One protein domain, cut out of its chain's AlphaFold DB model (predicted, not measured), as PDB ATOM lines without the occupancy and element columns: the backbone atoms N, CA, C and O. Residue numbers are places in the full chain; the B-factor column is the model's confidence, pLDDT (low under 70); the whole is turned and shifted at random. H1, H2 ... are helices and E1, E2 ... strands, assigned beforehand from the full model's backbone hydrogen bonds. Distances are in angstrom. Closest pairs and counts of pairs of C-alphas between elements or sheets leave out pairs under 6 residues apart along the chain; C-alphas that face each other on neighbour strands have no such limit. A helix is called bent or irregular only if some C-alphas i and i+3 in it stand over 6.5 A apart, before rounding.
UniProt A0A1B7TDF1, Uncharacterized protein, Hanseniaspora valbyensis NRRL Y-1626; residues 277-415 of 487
ATOM      1  N   LYS A 277      26.455  16.635  52.523       86.75
ATOM      2  CA  LYS A 277      26.959  16.354  51.189       86.75
ATOM      3  C   LYS A 277      25.817  15.803  50.328       86.75
ATOM      4  O   LYS A 277      25.320  14.718  50.635       86.75
ATOM      5  N   PRO A 278      25.418  16.506  49.255       87.12
ATOM      6  CA  PRO A 278      24.357  16.033  48.382       87.12
ATOM      7  C   PRO A 278      24.838  14.868  47.512       87.12
ATOM      8  O   PRO A 278      25.956  14.882  46.984       87.12
ATOM      9  N   MET A 279      23.969  13.880  47.339       91.56
ATOM     10  CA  MET A 279      24.148  12.695  46.514       91.56
ATOM     11  C   MET A 279      22.916  12.526  45.614       91.56
ATOM     12  O   MET A 279      21.910  11.956  46.041       91.56
ATOM     13  N   PRO A 280      22.968  13.008  44.362       91.31
ATOM     14  CA  PRO A 280      21.851  12.861  43.442       91.31
ATOM     15  C   PRO A 280      21.724  11.410  42.961       91.31
ATOM     16  O   PRO A 280      22.692  10.816  42.469       91.31
ATOM     17  N   ILE A 281      20.523  10.852  43.059       91.56
ATOM     18  CA  ILE A 281      20.117   9.530  42.581       91.56
ATOM     19  C   ILE A 281      19.030   9.748  41.530       91.56
ATOM     20  O   ILE A 281      17.981  10.323  41.797       91.56
ATOM     21  N   ASN A 282      19.281   9.305  40.306       88.44
ATOM     22  CA  ASN A 282      18.294   9.485  39.250       88.44
ATOM     23  C   ASN A 282      17.232   8.384  39.333       88.44
ATOM     24  O   ASN A 282      17.585   7.237  39.590       88.44
ATOM     25  N   TRP A 283      15.980   8.683  38.985       85.88
ATOM     26  CA  TRP A 283      14.960   7.640  38.776       85.88
ATOM     27  C   TRP A 283      15.310   6.654  37.655       85.88
ATOM     28  O   TRP A 283      14.798   5.543  37.615       85.88
ATOM     29  N   ASP A 284      16.206   7.046  36.750       79.25
ATOM     30  CA  ASP A 284      16.706   6.189  35.673       79.25
ATOM     31  C   ASP A 284      17.953   5.380  36.068       79.25
ATOM     32  O   ASP A 284      18.581   4.759  35.213       79.25
ATOM     33  N   CYS A 285      18.363   5.427  37.339       83.31
ATOM     34  CA  CYS A 285      19.547   4.727  37.820       83.31
ATOM     35  C   CYS A 285      19.337   3.207  37.763       83.31
ATOM     36  O   CYS A 285      18.320   2.703  38.231       83.31
ATOM     37  N   GLN A 286      20.312   2.473  37.224       83.75
ATOM     38  CA  GLN A 286      20.347   1.016  37.366       83.75
ATOM     39  C   GLN A 286      20.688   0.636  38.815       83.75
ATOM     40  O   GLN A 286      21.374   1.392  39.505       83.75
ATOM     41  N   ILE A 287      20.260  -0.551  39.259       83.81
ATOM     42  CA  ILE A 287      20.532  -1.066  40.615       83.81
ATOM     43  C   ILE A 287      22.046  -1.139  40.888       83.81
ATOM     44  O   ILE A 287      22.521  -0.704  41.934       83.81
ATOM     45  N   SER A 288      22.845  -1.582  39.913       83.12
ATOM     46  CA  SER A 288      24.314  -1.600  40.011       83.12
ATOM     47  C   SER A 288      24.913  -0.207  40.257       83.12
ATOM     48  O   SER A 288      25.794  -0.025  41.101       83.12
ATOM     49  N   ASP A 289      24.401   0.805  39.558       84.75
ATOM     50  CA  ASP A 289      24.794   2.198  39.753       84.75
ATOM     51  C   ASP A 289      24.329   2.752  41.103       84.75
ATOM     52  O   ASP A 289      25.018   3.596  41.687       84.75
ATOM     53  N   LEU A 290      23.189   2.276  41.605       89.06
ATOM     54  CA  LEU A 290      22.651   2.637  42.908       89.06
ATOM     55  C   LEU A 290      23.557   2.115  44.031       89.06
ATOM     56  O   LEU A 290      23.987   2.906  44.869       89.06
ATOM     57  N   HIS A 291      23.980   0.848  43.977       87.31
ATOM     58  CA  HIS A 291      24.959   0.306  44.927       87.31
ATOM     59  C   HIS A 291      26.293   1.060  44.882       87.31
ATOM     60  O   HIS A 291      26.820   1.449  45.922       87.31
ATOM     61  N   ARG A 292      26.799   1.408  43.691       86.62
ATOM     62  CA  ARG A 292      28.005   2.249  43.569       86.62
ATOM     63  C   ARG A 292      27.831   3.621  44.237       86.62
ATOM     64  O   ARG A 292      28.788   4.191  44.781       86.62
ATOM     65  N   LYS A 293      26.624   4.195  44.193       91.19
ATOM     66  CA  LYS A 293      26.296   5.433  44.918       91.19
ATOM     67  C   LYS A 293      26.250   5.199  46.426       91.19
ATOM     68  O   LYS A 293      26.768   6.053  47.144       91.19
ATOM     69  N   PHE A 294      25.744   4.061  46.894       93.31
ATOM     70  CA  PHE A 294      25.790   3.668  48.307       93.31
ATOM     71  C   PHE A 294      27.222   3.503  48.818       93.31
ATOM     72  O   PHE A 294      27.574   4.099  49.832       93.31
ATOM     73  N   ASP A 295      28.113   2.856  48.069       88.44
ATOM     74  CA  ASP A 295      29.536   2.769  48.435       88.44
ATOM     75  C   ASP A 295      30.196   4.149  48.511       88.44
ATOM     76  O   ASP A 295      31.088   4.424  49.318       88.44
ATOM     77  N   THR A 296      29.768   5.059  47.641       89.25
ATOM     78  CA  THR A 296      30.239   6.443  47.662       89.25
ATOM     79  C   THR A 296      29.685   7.199  48.869       89.25
ATOM     80  O   THR A 296      30.436   7.925  49.517       89.25
ATOM     81  N   ALA A 297      28.414   6.993  49.211       89.62
ATOM     82  CA  ALA A 297      27.784   7.522  50.414       89.62
ATOM     83  C   ALA A 297      28.488   7.030  51.688       89.62
ATOM     84  O   ALA A 297      28.855   7.849  52.525       89.62
ATOM     85  N   LEU A 298      28.797   5.736  51.784       87.94
ATOM     86  CA  LEU A 298      29.558   5.158  52.894       87.94
ATOM     87  C   LEU A 298      30.956   5.768  53.009       87.94
ATOM     88  O   LEU A 298      31.401   6.103  54.104       87.94
ATOM     89  N   ARG A 299      31.656   5.979  51.887       87.12
ATOM     90  CA  ARG A 299      32.962   6.667  51.884       87.12
ATOM     91  C   ARG A 299      32.872   8.121  52.345       87.12
ATOM     92  O   ARG A 299      33.832   8.628  52.920       87.12
ATOM     93  N   ILE A 300      31.761   8.799  52.070       84.44
ATOM     94  CA  ILE A 300      31.496  10.166  52.541       84.44
ATOM     95  C   ILE A 300      31.209  10.154  54.047       84.44
ATOM     96  O   ILE A 300      31.820  10.923  54.784       84.44
ATOM     97  N   MET A 301      30.353   9.242  54.504       83.38
ATOM     98  CA  MET A 301      30.016   9.042  55.915       83.38
ATOM     99  C   MET A 301      31.253   8.686  56.753       83.38
ATOM    100  O   MET A 301      31.510   9.320  57.766       83.38
ATOM    101  N   LYS A 302      32.130   7.794  56.273       83.81
ATOM    102  CA  LYS A 302      33.422   7.471  56.921       83.81
ATOM    103  C   LYS A 302      34.344   8.680  57.135       83.81
ATOM    104  O   LYS A 302      35.261   8.610  57.942       83.81
ATOM    105  N   LYS A 303      34.129   9.783  56.410       82.12
ATOM    106  CA  LYS A 303      34.860  11.051  56.576       82.12
ATOM    107  C   LYS A 303      34.139  12.041  57.506       82.12
ATOM    108  O   LYS A 303      34.475  13.227  57.501       82.12
ATOM    109  N   ASN A 304      33.156  11.569  58.274       74.88
ATOM    110  CA  ASN A 304      32.305  12.338  59.185       74.88
ATOM    111  C   ASN A 304      31.504  13.457  58.498       74.88
ATOM    112  O   ASN A 304      31.203  14.486  59.097       74.88
ATOM    113  N   TYR A 305      31.138  13.267  57.228       80.31
ATOM    114  CA  TYR A 305      30.181  14.150  56.565       80.31
ATOM    115  C   TYR A 305      28.751  13.653  56.783       80.31
ATOM    116  O   TYR A 305      28.486  12.448  56.787       80.31
ATOM    117  N   LYS A 306      27.809  14.595  56.889       83.56
ATOM    118  CA  LYS A 306      26.375  14.295  56.793       83.56
ATOM    119  C   LYS A 306      26.004  14.055  55.336       83.56
ATOM    120  O   LYS A 306      26.602  14.652  54.442       83.56
ATOM    121  N   LEU A 307      25.026  13.196  55.085       88.31
ATOM    122  CA  LEU A 307      24.637  12.795  53.734       88.31
ATOM    123  C   LEU A 307      23.233  13.286  53.415       88.31
ATOM    124  O   LEU A 307      22.338  13.212  54.254       88.31
ATOM    125  N   GLU A 308      23.036  13.738  52.184       89.06
ATOM    126  CA  GLU A 308      21.713  14.028  51.657       89.06
ATOM    127  C   GLU A 308      21.494  13.284  50.342       89.06
ATOM    128  O   GLU A 308      22.176  13.546  49.354       89.06
ATOM    129  N   LEU A 309      20.555  12.344  50.326       91.62
ATOM    130  CA  LEU A 309      20.177  11.604  49.127       91.62
ATOM    131  C   LEU A 309      19.086  12.386  48.394       91.62
ATOM    132  O   LEU A 309      18.058  12.707  48.978       91.62
ATOM    133  N   GLN A 310      19.302  12.702  47.120       92.25
ATOM    134  CA  GLN A 310      18.375  13.499  46.312       92.25
ATOM    135  C   GLN A 310      17.885  12.659  45.137       92.25
ATOM    136  O   GLN A 310      18.592  12.515  44.141       92.25
ATOM    137  N   LEU A 311      16.700  12.074  45.262       91.75
ATOM    138  CA  LEU A 311      16.103  11.191  44.275       91.75
ATOM    139  C   LEU A 311      15.183  11.975  43.332       91.75
ATOM    140  O   LEU A 311      14.374  12.785  43.779       91.75
ATOM    141  N   GLY A 312      15.291  11.762  42.022       89.94
ATOM    142  CA  GLY A 312      14.524  12.544  41.050       89.94
ATOM    143  C   GLY A 312      14.909  12.309  39.587       89.94
ATOM    144  O   GLY A 312      15.847  11.570  39.289       89.94
ATOM    145  N   PRO A 313      14.237  12.965  38.626       85.00
ATOM    146  CA  PRO A 313      14.627  12.922  37.218       85.00
ATOM    147  C   PRO A 313      15.996  13.583  36.991       85.00
ATOM    148  O   PRO A 313      16.247  14.694  37.461       85.00
ATOM    149  N   ALA A 314      16.872  12.951  36.203       80.56
ATOM    150  CA  ALA A 314      18.267  13.381  36.041       80.56
ATOM    151  C   ALA A 314      18.424  14.830  35.543       80.56
ATOM    152  O   ALA A 314      19.280  15.578  36.025       80.56
ATOM    153  N   GLY A 315      17.601  15.230  34.568       76.50
ATOM    154  CA  GLY A 315      17.607  16.593  34.031       76.50
ATOM    155  C   GLY A 315      17.134  17.628  35.051       76.50
ATOM    156  O   GLY A 315      17.647  18.745  35.079       76.50
ATOM    157  N   TYR A 316      16.206  17.242  35.927       80.25
ATOM    158  CA  TYR A 316      15.663  18.117  36.952       80.25
ATOM    159  C   TYR A 316      16.619  18.282  38.137       80.25
ATOM    160  O   TYR A 316      16.905  19.416  38.514       80.25
ATOM    161  N   LEU A 317      17.195  17.192  38.654       81.88
ATOM    162  CA  LEU A 317      18.176  17.242  39.749       81.88
ATOM    163  C   LEU A 317      19.418  18.076  39.397       81.88
ATOM    164  O   LEU A 317      20.016  18.714  40.257       81.88
ATOM    165  N   LYS A 318      19.804  18.108  38.115       76.62
ATOM    166  CA  LYS A 318      20.911  18.942  37.611       76.62
ATOM    167  C   LYS A 318      20.498  20.384  37.302       76.62
ATOM    168  O   LYS A 318      21.353  21.209  36.979       76.62
ATOM    169  N   SER A 319      19.205  20.697  37.350       74.62
ATOM    170  CA  SER A 319      18.696  22.014  36.988       74.62
ATOM    171  C   SER A 319      18.956  23.044  38.089       74.62
ATOM    172  O   SER A 319      18.918  22.753  39.285       74.62
ATOM    173  N   ALA A 320      19.143  24.302  37.690       69.75
ATOM    174  CA  ALA A 320      19.237  25.409  38.640       69.75
ATOM    175  C   ALA A 320      17.947  25.594  39.464       69.75
ATOM    176  O   ALA A 320      18.001  26.135  40.565       69.75
ATOM    177  N   MET A 321      16.804  25.144  38.939       68.31
ATOM    178  CA  MET A 321      15.491  25.264  39.574       68.31
ATOM    179  C   MET A 321      15.338  24.315  40.765       68.31
ATOM    180  O   MET A 321      14.763  24.696  41.784       68.31
ATOM    181  N   PHE A 322      15.910  23.112  40.681       75.88
ATOM    182  CA  PHE A 322      15.996  22.217  41.830       75.88
ATOM    183  C   PHE A 322      16.813  22.866  42.954       75.88
ATOM    184  O   PHE A 322      16.296  23.035  44.050       75.88
ATOM    185  N   ASN A 323      18.018  23.365  42.657       66.25
ATOM    186  CA  ASN A 323      18.904  23.949  43.672       66.25
ATOM    187  C   ASN A 323      18.381  25.257  44.292       66.25
ATOM    188  O   ASN A 323      18.507  25.457  45.494       66.25
ATOM    189  N   LYS A 324      17.821  26.172  43.490       65.75
ATOM    190  CA  LYS A 324      17.433  27.510  43.974       65.75
ATOM    191  C   LYS A 324      16.052  27.555  44.616       65.75
ATOM    192  O   LYS A 324      15.858  28.315  45.560       65.75
ATOM    193  N   THR A 325      15.101  26.795  44.082       66.19
ATOM    194  CA  THR A 325      13.684  26.941  44.438       66.19
ATOM    195  C   THR A 325      13.218  25.828  45.360       66.19
ATOM    196  O   THR A 325      12.505  26.098  46.318       66.19
ATOM    197  N   HIS A 326      13.627  24.589  45.094       71.50
ATOM    198  CA  HIS A 326      13.106  23.430  45.813       71.50
ATOM    199  C   HIS A 326      14.045  23.015  46.939       71.50
ATOM    200  O   HIS A 326      13.622  22.956  48.082       71.50
ATOM    201  N   LEU A 327      15.332  22.831  46.651       74.00
ATOM    202  CA  LEU A 327      16.327  22.394  47.622       74.00
ATOM    203  C   LEU A 327      16.506  23.391  48.776       74.00
ATOM    204  O   LEU A 327      16.604  22.973  49.920       74.00
ATOM    205  N   ASN A 328      16.478  24.699  48.501       70.69
ATOM    206  CA  ASN A 328      16.519  25.721  49.553       70.69
ATOM    207  C   ASN A 328      15.307  25.621  50.488       70.69
ATOM    208  O   ASN A 328      15.491  25.520  51.695       70.69
ATOM    209  N   LYS A 329      14.086  25.523  49.937       69.44
ATOM    210  CA  LYS A 329      12.869  25.300  50.734       69.44
ATOM    211  C   LYS A 329      12.952  23.998  51.536       69.44
ATOM    212  O   LYS A 329      12.594  23.970  52.707       69.44
ATOM    213  N   VAL A 330      13.470  22.923  50.933       66.75
ATOM    214  CA  VAL A 330      13.697  21.655  51.638       66.75
ATOM    215  C   VAL A 330      14.679  21.838  52.785       66.75
ATOM    216  O   VAL A 330      14.401  21.358  53.877       66.75
ATOM    217  N   HIS A 331      15.807  22.517  52.573       67.56
ATOM    218  CA  HIS A 331      16.791  22.777  53.621       67.56
ATOM    219  C   HIS A 331      16.217  23.613  54.761       67.56
ATOM    220  O   HIS A 331      16.492  23.293  55.915       67.56
ATOM    221  N   ASP A 332      15.412  24.628  54.456       62.75
ATOM    222  CA  ASP A 332      14.753  25.455  55.468       62.75
ATOM    223  C   ASP A 332      13.858  24.594  56.380       62.75
ATOM    224  O   ASP A 332      13.884  24.746  57.601       62.75
ATOM    225  N   VAL A 333      13.155  23.609  55.808       58.66
ATOM    226  CA  VAL A 333      12.284  22.674  56.547       58.66
ATOM    227  C   VAL A 333      13.068  21.552  57.249       58.66
ATOM    228  O   VAL A 333      12.755  21.155  58.370       58.66
ATOM    229  N   THR A 334      14.098  20.997  56.612       54.09
ATOM    230  CA  THR A 334      14.833  19.829  57.137       54.09
ATOM    231  C   THR A 334      15.861  20.205  58.203       54.09
ATOM    232  O   THR A 334      16.081  19.422  59.136       54.09
ATOM    233  N   ARG A 335      16.460  21.402  58.118       54.19
ATOM    234  CA  ARG A 335      17.516  21.876  59.031       54.19
ATOM    235  C   ARG A 335      16.998  22.626  60.255       54.19
ATOM    236  O   ARG A 335      17.795  22.871  61.162       54.19
ATOM    237  N   SER A 336      15.707  22.960  60.330       49.06
ATOM    238  CA  SER A 336      15.139  23.492  61.567       49.06
ATOM    239  C   SER A 336      15.227  22.422  62.666       49.06
ATOM    240  O   SER A 336      14.973  21.226  62.461       49.06
ATOM    241  N   SER A 337      15.742  22.841  63.825       40.78
ATOM    242  CA  SER A 337      16.022  21.965  64.961       40.78
ATOM    243  C   SER A 337      14.770  21.200  65.395       40.78
ATOM    244  O   SER A 337      13.662  21.694  65.236       40.78
ATOM    245  N   MET A 338      14.945  20.039  66.026       41.66
ATOM    246  CA  MET A 338      13.879  19.215  66.626       41.66
ATOM    247  C   MET A 338      13.010  19.941  67.681       41.66
ATOM    248  O   MET A 338      12.131  19.331  68.280       41.66
ATOM    249  N   LYS A 339      13.261  21.229  67.942       37.44
ATOM    250  CA  LYS A 339      12.466  22.075  68.821       37.44
ATOM    251  C   LYS A 339      11.671  23.058  67.973       37.44
ATOM    252  O   LYS A 339      12.235  23.945  67.340       37.44
ATOM    253  N   ASN A 340      10.361  22.872  68.050       36.16
ATOM    254  CA  ASN A 340       9.281  23.543  67.343       36.16
ATOM    255  C   ASN A 340       8.972  22.901  65.996       36.16
ATOM    256  O   ASN A 340       9.736  23.017  65.040       36.16
ATOM    257  N   ASN A 341       7.791  22.275  65.963       40.28
ATOM    258  CA  ASN A 341       6.930  22.103  64.798       40.28
ATOM    259  C   ASN A 341       6.841  23.422  64.016       40.28
ATOM    260  O   ASN A 341       5.826  24.107  64.019       40.28
ATOM    261  N   THR A 342       7.899  23.764  63.293       42.72
ATOM    262  CA  THR A 342       7.792  24.515  62.051       42.72
ATOM    263  C   THR A 342       7.428  23.495  60.985       42.72
ATOM    264  O   THR A 342       8.133  23.262  60.009       42.72
ATOM    265  N   ASP A 343       6.283  22.853  61.235       45.84
ATOM    266  CA  ASP A 343       5.348  22.505  60.190       45.84
ATOM    267  C   ASP A 343       5.138  23.841  59.479       45.84
ATOM    268  O   ASP A 343       4.425  24.718  59.965       45.84
ATOM    269  N   MET A 344       5.887  24.072  58.398       43.47
ATOM    270  CA  MET A 344       5.457  24.999  57.359       43.47
ATOM    271  C   MET A 344       3.976  24.681  57.201       43.47
ATOM    272  O   MET A 344       3.702  23.507  56.931       43.47
ATOM    273  N   HIS A 345       3.088  25.617  57.583       50.25
ATOM    274  CA  HIS A 345       1.685  25.340  57.913       50.25
ATOM    275  C   HIS A 345       1.191  24.212  57.020       50.25
ATOM    276  O   HIS A 345       1.384  24.309  55.816       50.25
ATOM    277  N   SER A 346       0.648  23.121  57.563       57.44
ATOM    278  CA  SER A 346       0.323  21.904  56.790       57.44
ATOM    279  C   SER A 346      -0.347  22.182  55.430       57.44
ATOM    280  O   SER A 346      -0.149  21.438  54.469       57.44
ATOM    281  N   LYS A 347      -1.064  23.307  55.335       57.03
ATOM    282  CA  LYS A 347      -1.552  23.951  54.115       57.03
ATOM    283  C   LYS A 347      -0.471  24.389  53.103       57.03
ATOM    284  O   LYS A 347      -0.532  23.924  51.975       57.03
ATOM    285  N   ASP A 348       0.520  25.195  53.477       58.00
ATOM    286  CA  ASP A 348       1.631  25.646  52.619       58.00
ATOM    287  C   ASP A 348       2.469  24.465  52.103       58.00
ATOM    288  O   ASP A 348       2.935  24.466  50.965       58.00
ATOM    289  N   ARG A 349       2.656  23.423  52.927       62.56
ATOM    290  CA  ARG A 349       3.338  22.186  52.506       62.56
ATOM    291  C   ARG A 349       2.514  21.408  51.485       62.56
ATOM    292  O   ARG A 349       3.082  20.864  50.540       62.56
ATOM    293  N   LYS A 350       1.196  21.351  51.677       68.12
ATOM    294  CA  LYS A 350       0.273  20.699  50.749       68.12
ATOM    295  C   LYS A 350       0.202  21.451  49.418       68.12
ATOM    296  O   LYS A 350       0.412  20.833  48.386       68.12
ATOM    297  N   GLU A 351       0.011  22.765  49.460       69.94
ATOM    298  CA  GLU A 351      -0.040  23.639  48.281       69.94
ATOM    299  C   GLU A 351       1.276  23.584  47.501       69.94
ATOM    300  O   GLU A 351       1.274  23.380  46.293       69.94
ATOM    301  N   PHE A 352       2.419  23.620  48.191       71.06
ATOM    302  CA  PHE A 352       3.715  23.438  47.543       71.06
ATOM    303  C   PHE A 352       3.870  22.060  46.885       71.06
ATOM    304  O   PHE A 352       4.395  21.969  45.778       71.06
ATOM    305  N   ASN A 353       3.427  20.980  47.534       73.00
ATOM    306  CA  ASN A 353       3.478  19.650  46.928       73.00
ATOM    307  C   ASN A 353       2.570  19.563  45.691       73.00
ATOM    308  O   ASN A 353       3.007  19.029  44.675       73.00
ATOM    309  N   GLU A 354       1.365  20.138  45.745       77.75
ATOM    310  CA  GLU A 354       0.430  20.216  44.614       77.75
ATOM    311  C   GLU A 354       1.009  21.056  43.455       77.75
ATOM    312  O   GLU A 354       0.927  20.656  42.289       77.75
ATOM    313  N   GLU A 355       1.674  22.182  43.749       75.06
ATOM    314  CA  GLU A 355       2.395  22.998  42.760       75.06
ATOM    315  C   GLU A 355       3.532  22.212  42.094       75.06
ATOM    316  O   GLU A 355       3.681  22.228  40.868       75.06
ATOM    317  N   VAL A 356       4.339  21.509  42.895       77.12
ATOM    318  CA  VAL A 356       5.443  20.676  42.404       77.12
ATOM    319  C   VAL A 356       4.898  19.551  41.527       77.12
ATOM    320  O   VAL A 356       5.403  19.330  40.428       77.12
ATOM    321  N   GLU A 357       3.846  18.866  41.954       80.06
ATOM    322  CA  GLU A 357       3.224  17.782  41.196       80.06
ATOM    323  C   GLU A 357       2.653  18.279  39.858       80.06
ATOM    324  O   GLU A 357       2.945  17.714  38.795       80.06
ATOM    325  N   THR A 358       1.952  19.416  39.874       79.38
ATOM    326  CA  THR A 358       1.445  20.091  38.667       79.38
ATOM    327  C   THR A 358       2.583  20.493  37.727       79.38
ATOM    328  O   THR A 358       2.498  20.345  36.504       79.38
ATOM    329  N   PHE A 359       3.703  20.970  38.270       78.75
ATOM    330  CA  PHE A 359       4.878  21.314  37.475       78.75
ATOM    331  C   PHE A 359       5.503  20.081  36.807       78.75
ATOM    332  O   PHE A 359       5.813  20.110  35.611       78.75
ATOM    333  N   PHE A 360       5.680  18.990  37.554       77.62
ATOM    334  CA  PHE A 360       6.284  17.752  37.057       77.62
ATOM    335  C   PHE A 360       5.430  17.070  35.985       77.62
ATOM    336  O   PHE A 360       5.973  16.586  34.982       77.62
ATOM    337  N   THR A 361       4.107  17.081  36.162       75.12
ATOM    338  CA  THR A 361       3.139  16.599  35.167       75.12
ATOM    339  C   THR A 361       3.160  17.472  33.911       75.12
ATOM    340  O   THR A 361       3.386  16.953  32.815       75.12
ATOM    341  N   THR A 362       3.061  18.800  34.047       75.62
ATOM    342  CA  THR A 362       3.077  19.750  32.913       75.62
ATOM    343  C   THR A 362       4.363  19.654  32.090       75.62
ATOM    344  O   THR A 362       4.336  19.661  30.858       75.62
ATOM    345  N   ARG A 363       5.518  19.538  32.755       72.31
ATOM    346  CA  ARG A 363       6.830  19.415  32.097       72.31
ATOM    347  C   ARG A 363       7.117  18.017  31.555       72.31
ATOM    348  O   ARG A 363       8.155  17.834  30.923       72.31
ATOM    349  N   LYS A 364       6.225  17.047  31.784       72.94
ATOM    350  CA  LYS A 364       6.387  15.638  31.396       72.94
ATOM    351  C   LYS A 364       7.667  14.999  31.942       72.94
ATOM    352  O   LYS A 364       8.156  14.024  31.376       72.94
ATOM    353  N   TYR A 365       8.195  15.490  33.067       71.31
ATOM    354  CA  TYR A 365       9.362  14.867  33.705       71.31
ATOM    355  C   TYR A 365       9.063  13.440  34.179       71.31
ATOM    356  O   TYR A 365       9.967  12.613  34.260       71.31
ATOM    357  N   ASN A 366       7.784  13.141  34.406       65.56
ATOM    358  CA  ASN A 366       7.292  11.837  34.832       65.56
ATOM    359  C   ASN A 366       6.968  10.871  33.686       65.56
ATOM    360  O   ASN A 366       6.636   9.722  33.959       65.56
ATOM    361  N   ALA A 367       7.047  11.306  32.425       63.19
ATOM    362  CA  ALA A 367       6.487  10.555  31.299       63.19
ATOM    363  C   ALA A 367       7.211   9.233  30.988       63.19
ATOM    364  O   ALA A 367       6.626   8.364  30.351       63.19
ATOM    365  N   ASN A 368       8.461   9.070  31.433       59.97
ATOM    366  CA  ASN A 368       9.336   8.001  30.938       59.97
ATOM    367  C   ASN A 368       9.617   6.874  31.943       59.97
ATOM    368  O   ASN A 368      10.259   5.890  31.573       59.97
ATOM    369  N   LYS A 369       9.161   6.977  33.199       68.81
ATOM    370  CA  LYS A 369       9.374   5.932  34.216       68.81
ATOM    371  C   LYS A 369       8.115   5.644  35.006       68.81
ATOM    372  O   LYS A 369       7.520   6.563  35.571       68.81
ATOM    373  N   SER A 370       7.764   4.361  35.065       79.12
ATOM    374  CA  SER A 370       6.640   3.863  35.850       79.12
ATOM    375  C   SER A 370       6.873   4.101  37.341       79.12
ATOM    376  O   SER A 370       8.010   4.181  37.810       79.12
ATOM    377  N   LEU A 371       5.776   4.196  38.088       82.81
ATOM    378  CA  LEU A 371       5.802   4.292  39.544       82.81
ATOM    379  C   LEU A 371       6.518   3.086  40.179       82.81
ATOM    380  O   LEU A 371       7.276   3.257  41.126       82.81
ATOM    381  N   ALA A 372       6.346   1.894  39.596       83.44
ATOM    382  CA  ALA A 372       6.971   0.654  40.055       83.44
ATOM    383  C   ALA A 372       8.506   0.743  40.086       83.44
ATOM    384  O   ALA A 372       9.108   0.480  41.119       83.44
ATOM    385  N   THR A 373       9.141   1.221  39.011       82.12
ATOM    386  CA  THR A 373      10.609   1.371  38.977       82.12
ATOM    387  C   THR A 373      11.111   2.402  39.991       82.12
ATOM    388  O   THR A 373      12.199   2.263  40.542       82.12
ATOM    389  N   ARG A 374      10.331   3.454  40.262       85.44
ATOM    390  CA  ARG A 374      10.703   4.443  41.286       85.44
ATOM    391  C   ARG A 374      10.601   3.841  42.685       85.44
ATOM    392  O   ARG A 374      11.496   4.080  43.491       85.44
ATOM    393  N   ASN A 375       9.560   3.042  42.938       87.31
ATOM    394  CA  ASN A 375       9.386   2.291  44.184       87.31
ATOM    395  C   ASN A 375      10.552   1.325  44.414       87.31
ATOM    396  O   ASN A 375      11.092   1.309  45.510       87.31
ATOM    397  N   GLU A 376      10.992   0.586  43.393       88.06
ATOM    398  CA  GLU A 376      12.155  -0.312  43.497       88.06
ATOM    399  C   GLU A 376      13.417   0.438  43.949       88.06
ATOM    400  O   GLU A 376      14.086   0.029  44.893       88.06
ATOM    401  N   ILE A 377      13.713   1.589  43.331       89.38
ATOM    402  CA  ILE A 377      14.855   2.427  43.732       89.38
ATOM    403  C   ILE A 377      14.692   2.924  45.171       89.38
ATOM    404  O   ILE A 377      15.669   2.987  45.916       89.38
ATOM    405  N   PHE A 378      13.480   3.320  45.554       89.56
ATOM    406  CA  PHE A 378      13.214   3.826  46.893       89.56
ATOM    407  C   PHE A 378      13.377   2.739  47.963       89.56
ATOM    408  O   PHE A 378      14.045   2.995  48.958       89.56
ATOM    409  N   VAL A 379      12.885   1.522  47.719       90.00
ATOM    410  CA  VAL A 379      13.051   0.364  48.617       90.00
ATOM    411  C   VAL A 379      14.528   0.030  48.826       90.00
ATOM    412  O   VAL A 379      14.956  -0.210  49.951       90.00
ATOM    413  N   GLU A 380      15.344   0.071  47.773       92.00
ATOM    414  CA  GLU A 380      16.794  -0.131  47.897       92.00
ATOM    415  C   GLU A 380      17.465   0.964  48.738       92.00
ATOM    416  O   GLU A 380      18.386   0.704  49.516       92.00
ATOM    417  N   VAL A 381      16.996   2.209  48.616       93.12
ATOM    418  CA  VAL A 381      17.467   3.317  49.455       93.12
ATOM    419  C   VAL A 381      17.046   3.128  50.910       93.12
ATOM    420  O   VAL A 381      17.870   3.353  51.796       93.12
ATOM    421  N   GLU A 382      15.815   2.696  51.176       91.44
ATOM    422  CA  GLU A 382      15.354   2.376  52.532       91.44
ATOM    423  C   GLU A 382      16.163   1.229  53.135       91.44
ATOM    424  O   GLU A 382      16.721   1.396  54.214       91.44
ATOM    425  N   THR A 383      16.365   0.139  52.392       91.75
ATOM    426  CA  THR A 383      17.195  -1.002  52.811       91.75
ATOM    427  C   THR A 383      18.616  -0.554  53.174       91.75
ATOM    428  O   THR A 383      19.193  -0.973  54.182       91.75
ATOM    429  N   PHE A 384      19.199   0.351  52.381       93.25
ATOM    430  CA  PHE A 384      20.497   0.946  52.689       93.25
ATOM    431  C   PHE A 384      20.478   1.761  53.994       93.25
ATOM    432  O   PHE A 384      21.400   1.639  54.802       93.25
ATOM    433  N   LEU A 385      19.448   2.576  54.227       92.00
ATOM    434  CA  LEU A 385      19.317   3.389  55.442       92.00
ATOM    435  C   LEU A 385      19.065   2.536  56.693       92.00
ATOM    436  O   LEU A 385      19.680   2.788  57.732       92.00
ATOM    437  N   GLU A 386      18.223   1.509  56.585       91.38
ATOM    438  CA  GLU A 386      17.964   0.522  57.639       91.38
ATOM    439  C   GLU A 386      19.244  -0.192  58.042       91.38
ATOM    440  O   GLU A 386      19.569  -0.277  59.225       91.38
ATOM    441  N   SER A 387      20.036  -0.608  57.053       90.12
ATOM    442  CA  SER A 387      21.307  -1.267  57.319       90.12
ATOM    443  C   SER A 387      22.313  -0.390  58.066       90.12
ATOM    444  O   SER A 387      23.271  -0.901  58.625       90.12
ATOM    445  N   LEU A 388      22.119   0.929  58.092       88.56
ATOM    446  CA  LEU A 388      22.945   1.873  58.845       88.56
ATOM    447  C   LEU A 388      22.334   2.265  60.195       88.56
ATOM    448  O   LEU A 388      22.912   3.106  60.890       88.56
ATOM    449  N   ASN A 389      21.161   1.723  60.541       88.12
ATOM    450  CA  ASN A 389      20.310   2.202  61.628       88.12
ATOM    451  C   ASN A 389      20.183   3.740  61.601       88.12
ATOM    452  O   ASN A 389      20.426   4.443  62.588       88.12
ATOM    453  N   ALA A 390      19.943   4.283  60.403       87.12
ATOM    454  CA  ALA A 390      20.033   5.711  60.158       87.12
ATOM    455  C   ALA A 390      18.806   6.463  60.695       87.12
ATOM    456  O   ALA A 390      17.667   6.075  60.450       87.12
ATOM    457  N   LYS A 391      19.023   7.622  61.329       87.00
ATOM    458  CA  LYS A 391      17.956   8.599  61.596       87.00
ATOM    459  C   LYS A 391      17.952   9.651  60.500       87.00
ATOM    460  O   LYS A 391      18.932  10.384  60.328       87.00
ATOM    461  N   TYR A 392      16.844   9.756  59.776       85.06
ATOM    462  CA  TYR A 392      16.721  10.653  58.633       85.06
ATOM    463  C   TYR A 392      15.388  11.406  58.603       85.06
ATOM    464  O   TYR A 392      14.393  10.984  59.186       85.06
ATOM    465  N   LYS A 393      15.379  12.544  57.903       82.56
ATOM    466  CA  LYS A 393      14.163  13.272  57.517       82.56
ATOM    467  C   LYS A 393      14.008  13.181  56.004       82.56
ATOM    468  O   LYS A 393      14.978  13.436  55.291       82.56
ATOM    469  N   PHE A 394      12.811  12.867  55.515       79.25
ATOM    470  CA  PHE A 394      12.514  12.891  54.083       79.25
ATOM    471  C   PHE A 394      11.542  14.020  53.728       79.25
ATOM    472  O   PHE A 394      10.708  14.437  54.535       79.25
ATOM    473  N   PHE A 395      11.649  14.516  52.502       77.75
ATOM    474  CA  PHE A 395      10.759  15.518  51.937       77.75
ATOM    475  C   PHE A 395      10.466  15.197  50.469       77.75
ATOM    476  O   PHE A 395      11.359  14.760  49.747       77.75
ATOM    477  N   GLY A 396       9.242  15.481  50.023       78.19
ATOM    478  CA  GLY A 396       8.791  15.255  48.651       78.19
ATOM    479  C   GLY A 396       8.037  13.937  48.488       78.19
ATOM    480  O   GLY A 396       7.621  13.326  49.473       78.19
ATOM    481  N   THR A 397       7.832  13.526  47.239       81.75
ATOM    482  CA  THR A 397       7.041  12.342  46.878       81.75
ATOM    483  C   THR A 397       7.733  11.542  45.789       81.75
ATOM    484  O   THR A 397       8.511  12.068  44.989       81.75
ATOM    485  N   ILE A 398       7.417  10.251  45.716       84.31
ATOM    486  CA  ILE A 398       8.011   9.363  44.716       84.31
ATOM    487  C   ILE A 398       7.594   9.706  43.279       84.31
ATOM    488  O   ILE A 398       8.286   9.409  42.300       84.31
ATOM    489  N   GLU A 399       6.466  10.394  43.139       80.94
ATOM    490  CA  GLU A 399       5.960  10.860  41.858       80.94
ATOM    491  C   GLU A 399       6.718  12.078  41.336       80.94
ATOM    492  O   GLU A 399       6.680  12.338  40.139       80.94
ATOM    493  N   THR A 400       7.445  12.800  42.187       82.56
ATOM    494  CA  THR A 400       8.159  14.021  41.810       82.56
ATOM    495  C   THR A 400       9.657  13.851  42.068       82.56
ATOM    496  O   THR A 400      10.391  13.306  41.234       82.56
ATOM    497  N   PHE A 401      10.114  14.281  43.236       85.75
ATOM    498  CA  PHE A 401      11.456  14.095  43.753       85.75
ATOM    499  C   PHE A 401      11.379  13.819  45.258       85.75
ATOM    500  O   PHE A 401      10.453  14.271  45.932       85.75
ATOM    501  N   ILE A 402      12.379  13.124  45.788       86.44
ATOM    502  CA  ILE A 402      12.526  12.864  47.220       86.44
ATOM    503  C   ILE A 402      13.890  13.383  47.662       86.44
ATOM    504  O   ILE A 402      14.898  13.135  47.008       86.44
ATOM    505  N   VAL A 403      13.947  14.091  48.783       87.56
ATOM    506  CA  VAL A 403      15.204  14.446  49.448       87.56
ATOM    507  C   VAL A 403      15.226  13.796  50.821       87.56
ATOM    508  O   VAL A 403      14.319  14.025  51.614       87.56
ATOM    509  N   ILE A 404      16.261  13.010  51.105       88.56
ATOM    510  CA  ILE A 404      16.466  12.317  52.379       88.56
ATOM    511  C   ILE A 404      17.728  12.867  53.040       88.56
ATOM    512  O   ILE A 404      18.837  12.663  52.551       88.56
ATOM    513  N   SER A 405      17.561  13.563  54.160       87.19
ATOM    514  CA  SER A 405      18.651  14.105  54.976       87.19
ATOM    515  C   SER A 405      18.992  13.136  56.103       87.19
ATOM    516  O   SER A 405      18.168  12.917  56.990       87.19
ATOM    517  N   VAL A 406      20.201  12.570  56.093       87.75
ATOM    518  CA  VAL A 406      20.668  11.621  57.115       87.75
ATOM    519  C   VAL A 406      21.385  12.375  58.236       87.75
ATOM    520  O   VAL A 406      22.418  13.010  58.010       87.75
ATOM    521  N   HIS A 407      20.823  12.321  59.442       80.56
ATOM    522  CA  HIS A 407      21.288  13.083  60.604       80.56
ATOM    523  C   HIS A 407      22.198  12.268  61.523       80.56
ATOM    524  O   HIS A 407      23.188  12.806  62.015       80.56
ATOM    525  N   GLU A 408      21.866  10.995  61.727       84.06
ATOM    526  CA  GLU A 408      22.627  10.041  62.537       84.06
ATOM    527  C   GLU A 408      22.679   8.697  61.804       84.06
ATOM    528  O   GLU A 408      21.751   8.360  61.068       84.06
ATOM    529  N   TYR A 409      23.767   7.954  61.980       86.75
ATOM    530  CA  TYR A 409      23.973   6.623  61.409       86.75
ATOM    531  C   TYR A 409      25.045   5.880  62.214       86.75
ATOM    532  O   TYR A 409      25.871   6.508  62.878       86.75
ATOM    533  N   SER A 410      25.065   4.552  62.114       87.62
ATOM    534  CA  SER A 410      26.098   3.698  62.698       87.62
ATOM    535  C   SER A 410      26.722   2.812  61.623       87.62
ATOM    536  O   SER A 410      26.062   1.963  61.028       87.62
ATOM    537  N   LEU A 411      28.022   2.997  61.374       84.88
ATOM    538  CA  LEU A 411      28.771   2.113  60.474       84.88
ATOM    539  C   LEU A 411      28.958   0.716  61.075       84.88
ATOM    540  O   LEU A 411      28.996  -0.257  60.331       84.88
ATOM    541  N   GLN A 412      29.019   0.615  62.404       85.56
ATOM    542  CA  GLN A 412      29.091  -0.668  63.097       85.56
ATOM    543  C   GLN A 412      27.796  -1.472  62.913       85.56
ATOM    544  O   GLN A 412      27.857  -2.659  62.605       85.56
ATOM    545  N   ALA A 413      26.634  -0.811  62.986       84.56
ATOM    546  CA  ALA A 413      25.345  -1.461  62.731       84.56
ATOM    547  C   ALA A 413      25.278  -2.072  61.320       84.56
ATOM    548  O   ALA A 413      24.699  -3.136  61.128       84.56
ATOM    549  N   ARG A 414      25.940  -1.447  60.338       84.75
ATOM    550  CA  ARG A 414      26.041  -1.987  58.976       84.75
ATOM    551  C   ARG A 414      26.861  -3.259  58.894       84.75
ATOM    552  O   ARG A 414      26.490  -4.163  58.151       84.75
ATOM    553  N   GLU A 415      27.975  -3.318  59.606       86.44
ATOM    554  CA  GLU A 415      28.812  -4.516  59.648       86.44
ATOM    555  C   GLU A 415      28.082  -5.675  60.335       86.44
ATOM    556  O   GLU A 415      28.157  -6.807  59.863       86.44
TER     557      GLU A 415
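What this domain is: This is residues 277 to 415 of the 487 residues of an uncharacterized protein of Hanseniaspora valbyensis NRRL Y-1626 (UniProt A0A1B7TDF1). A twisted four-stranded sheet forms the middle layer, with H1 and H5 along its strands on one face and H3 slantwise over the other. The long helix H4 only grazes the sheet near the edge strand E3, and short H6 is off the sheet at the far end of the domain. The printed part has 139 residues, with six named helices and four named strands in the order E1 H1 E2 H2 H3 H4 H5 E3 E4 H6. The mixed sheet runs E1, E2, E4, E3, and the class is mixed, helices and strands. The whole is compact and rounded, with a radius of gyration of the C-alphas of 15.1 A and spans of 44 by 39 by 25 A.

Where its parts are: E1, residues 277 to 282, begins at C-alpha 277 (26.959, 16.354, 51.189). H1 is residues 287 to 301, 20.6 A long; E2 is residues 306 to 312, 19.8 A; H2 is residues 314 to 317. H3, residues 320 to 335, 20.8 A, has a kink of 37 degrees near residue 327; it is neither bent nor irregular, but only just: C-alphas 324 and 327 are 6.4 A apart. H4 is residues 346 to 362, 24.1 A; H5 is residues 371 to 386, 22.1 A. E3 is residues 391 to 396 and E4 residues 402 to 408. H6, residues 411 to 415, ends at C-alpha 415 (28.812, -4.516, 59.648).

How they stand to each other: E1 and E2 are parallel, with N 279 and O 308 at 2.7 A, within hydrogen-bond range. E2 and E4 are antiparallel, with N 311 and O 402 at 2.7 A. E3 and E4 form an antiparallel hairpin, with N 403 and O 395 at 2.8 A. E1, H1 and E2 make a strand-helix-strand unit, two parallel neighbour strands with a helix between, its crossover right-handed. H1 is over E1 and E2 at a height of 9.6 A. H5, on the same face, is over E2 and E4 at 9.9 A. H1 and H5 only just touch, with 3 pairs of C-alphas within 8 A, made by residues 377 to 384 of H5 alone; the closest are those of Ile 287 and Ile 377, 7.4 A. H3 is on the opposite face at 10.4 A, over E2, E4 and E3, completing three layers, helices on both faces of a sheet. H2 only grazes the sheet. H4 grazes it with residues 349 to 357 and is apart from H3 and H5. Every O i to N i+4 pair is within hydrogen-bond range in H1, H4, H5 and H6, and 9 of 12 in H3; H2 is too short for such a pair.

The domain as a whole: The C-alphas farthest apart, of Thr 362 and Gln 412, are 44.8 A apart. The printed part has no cut and no long link. The model's pLDDT is under 70 at 32 residues, among them residues 329 to 351.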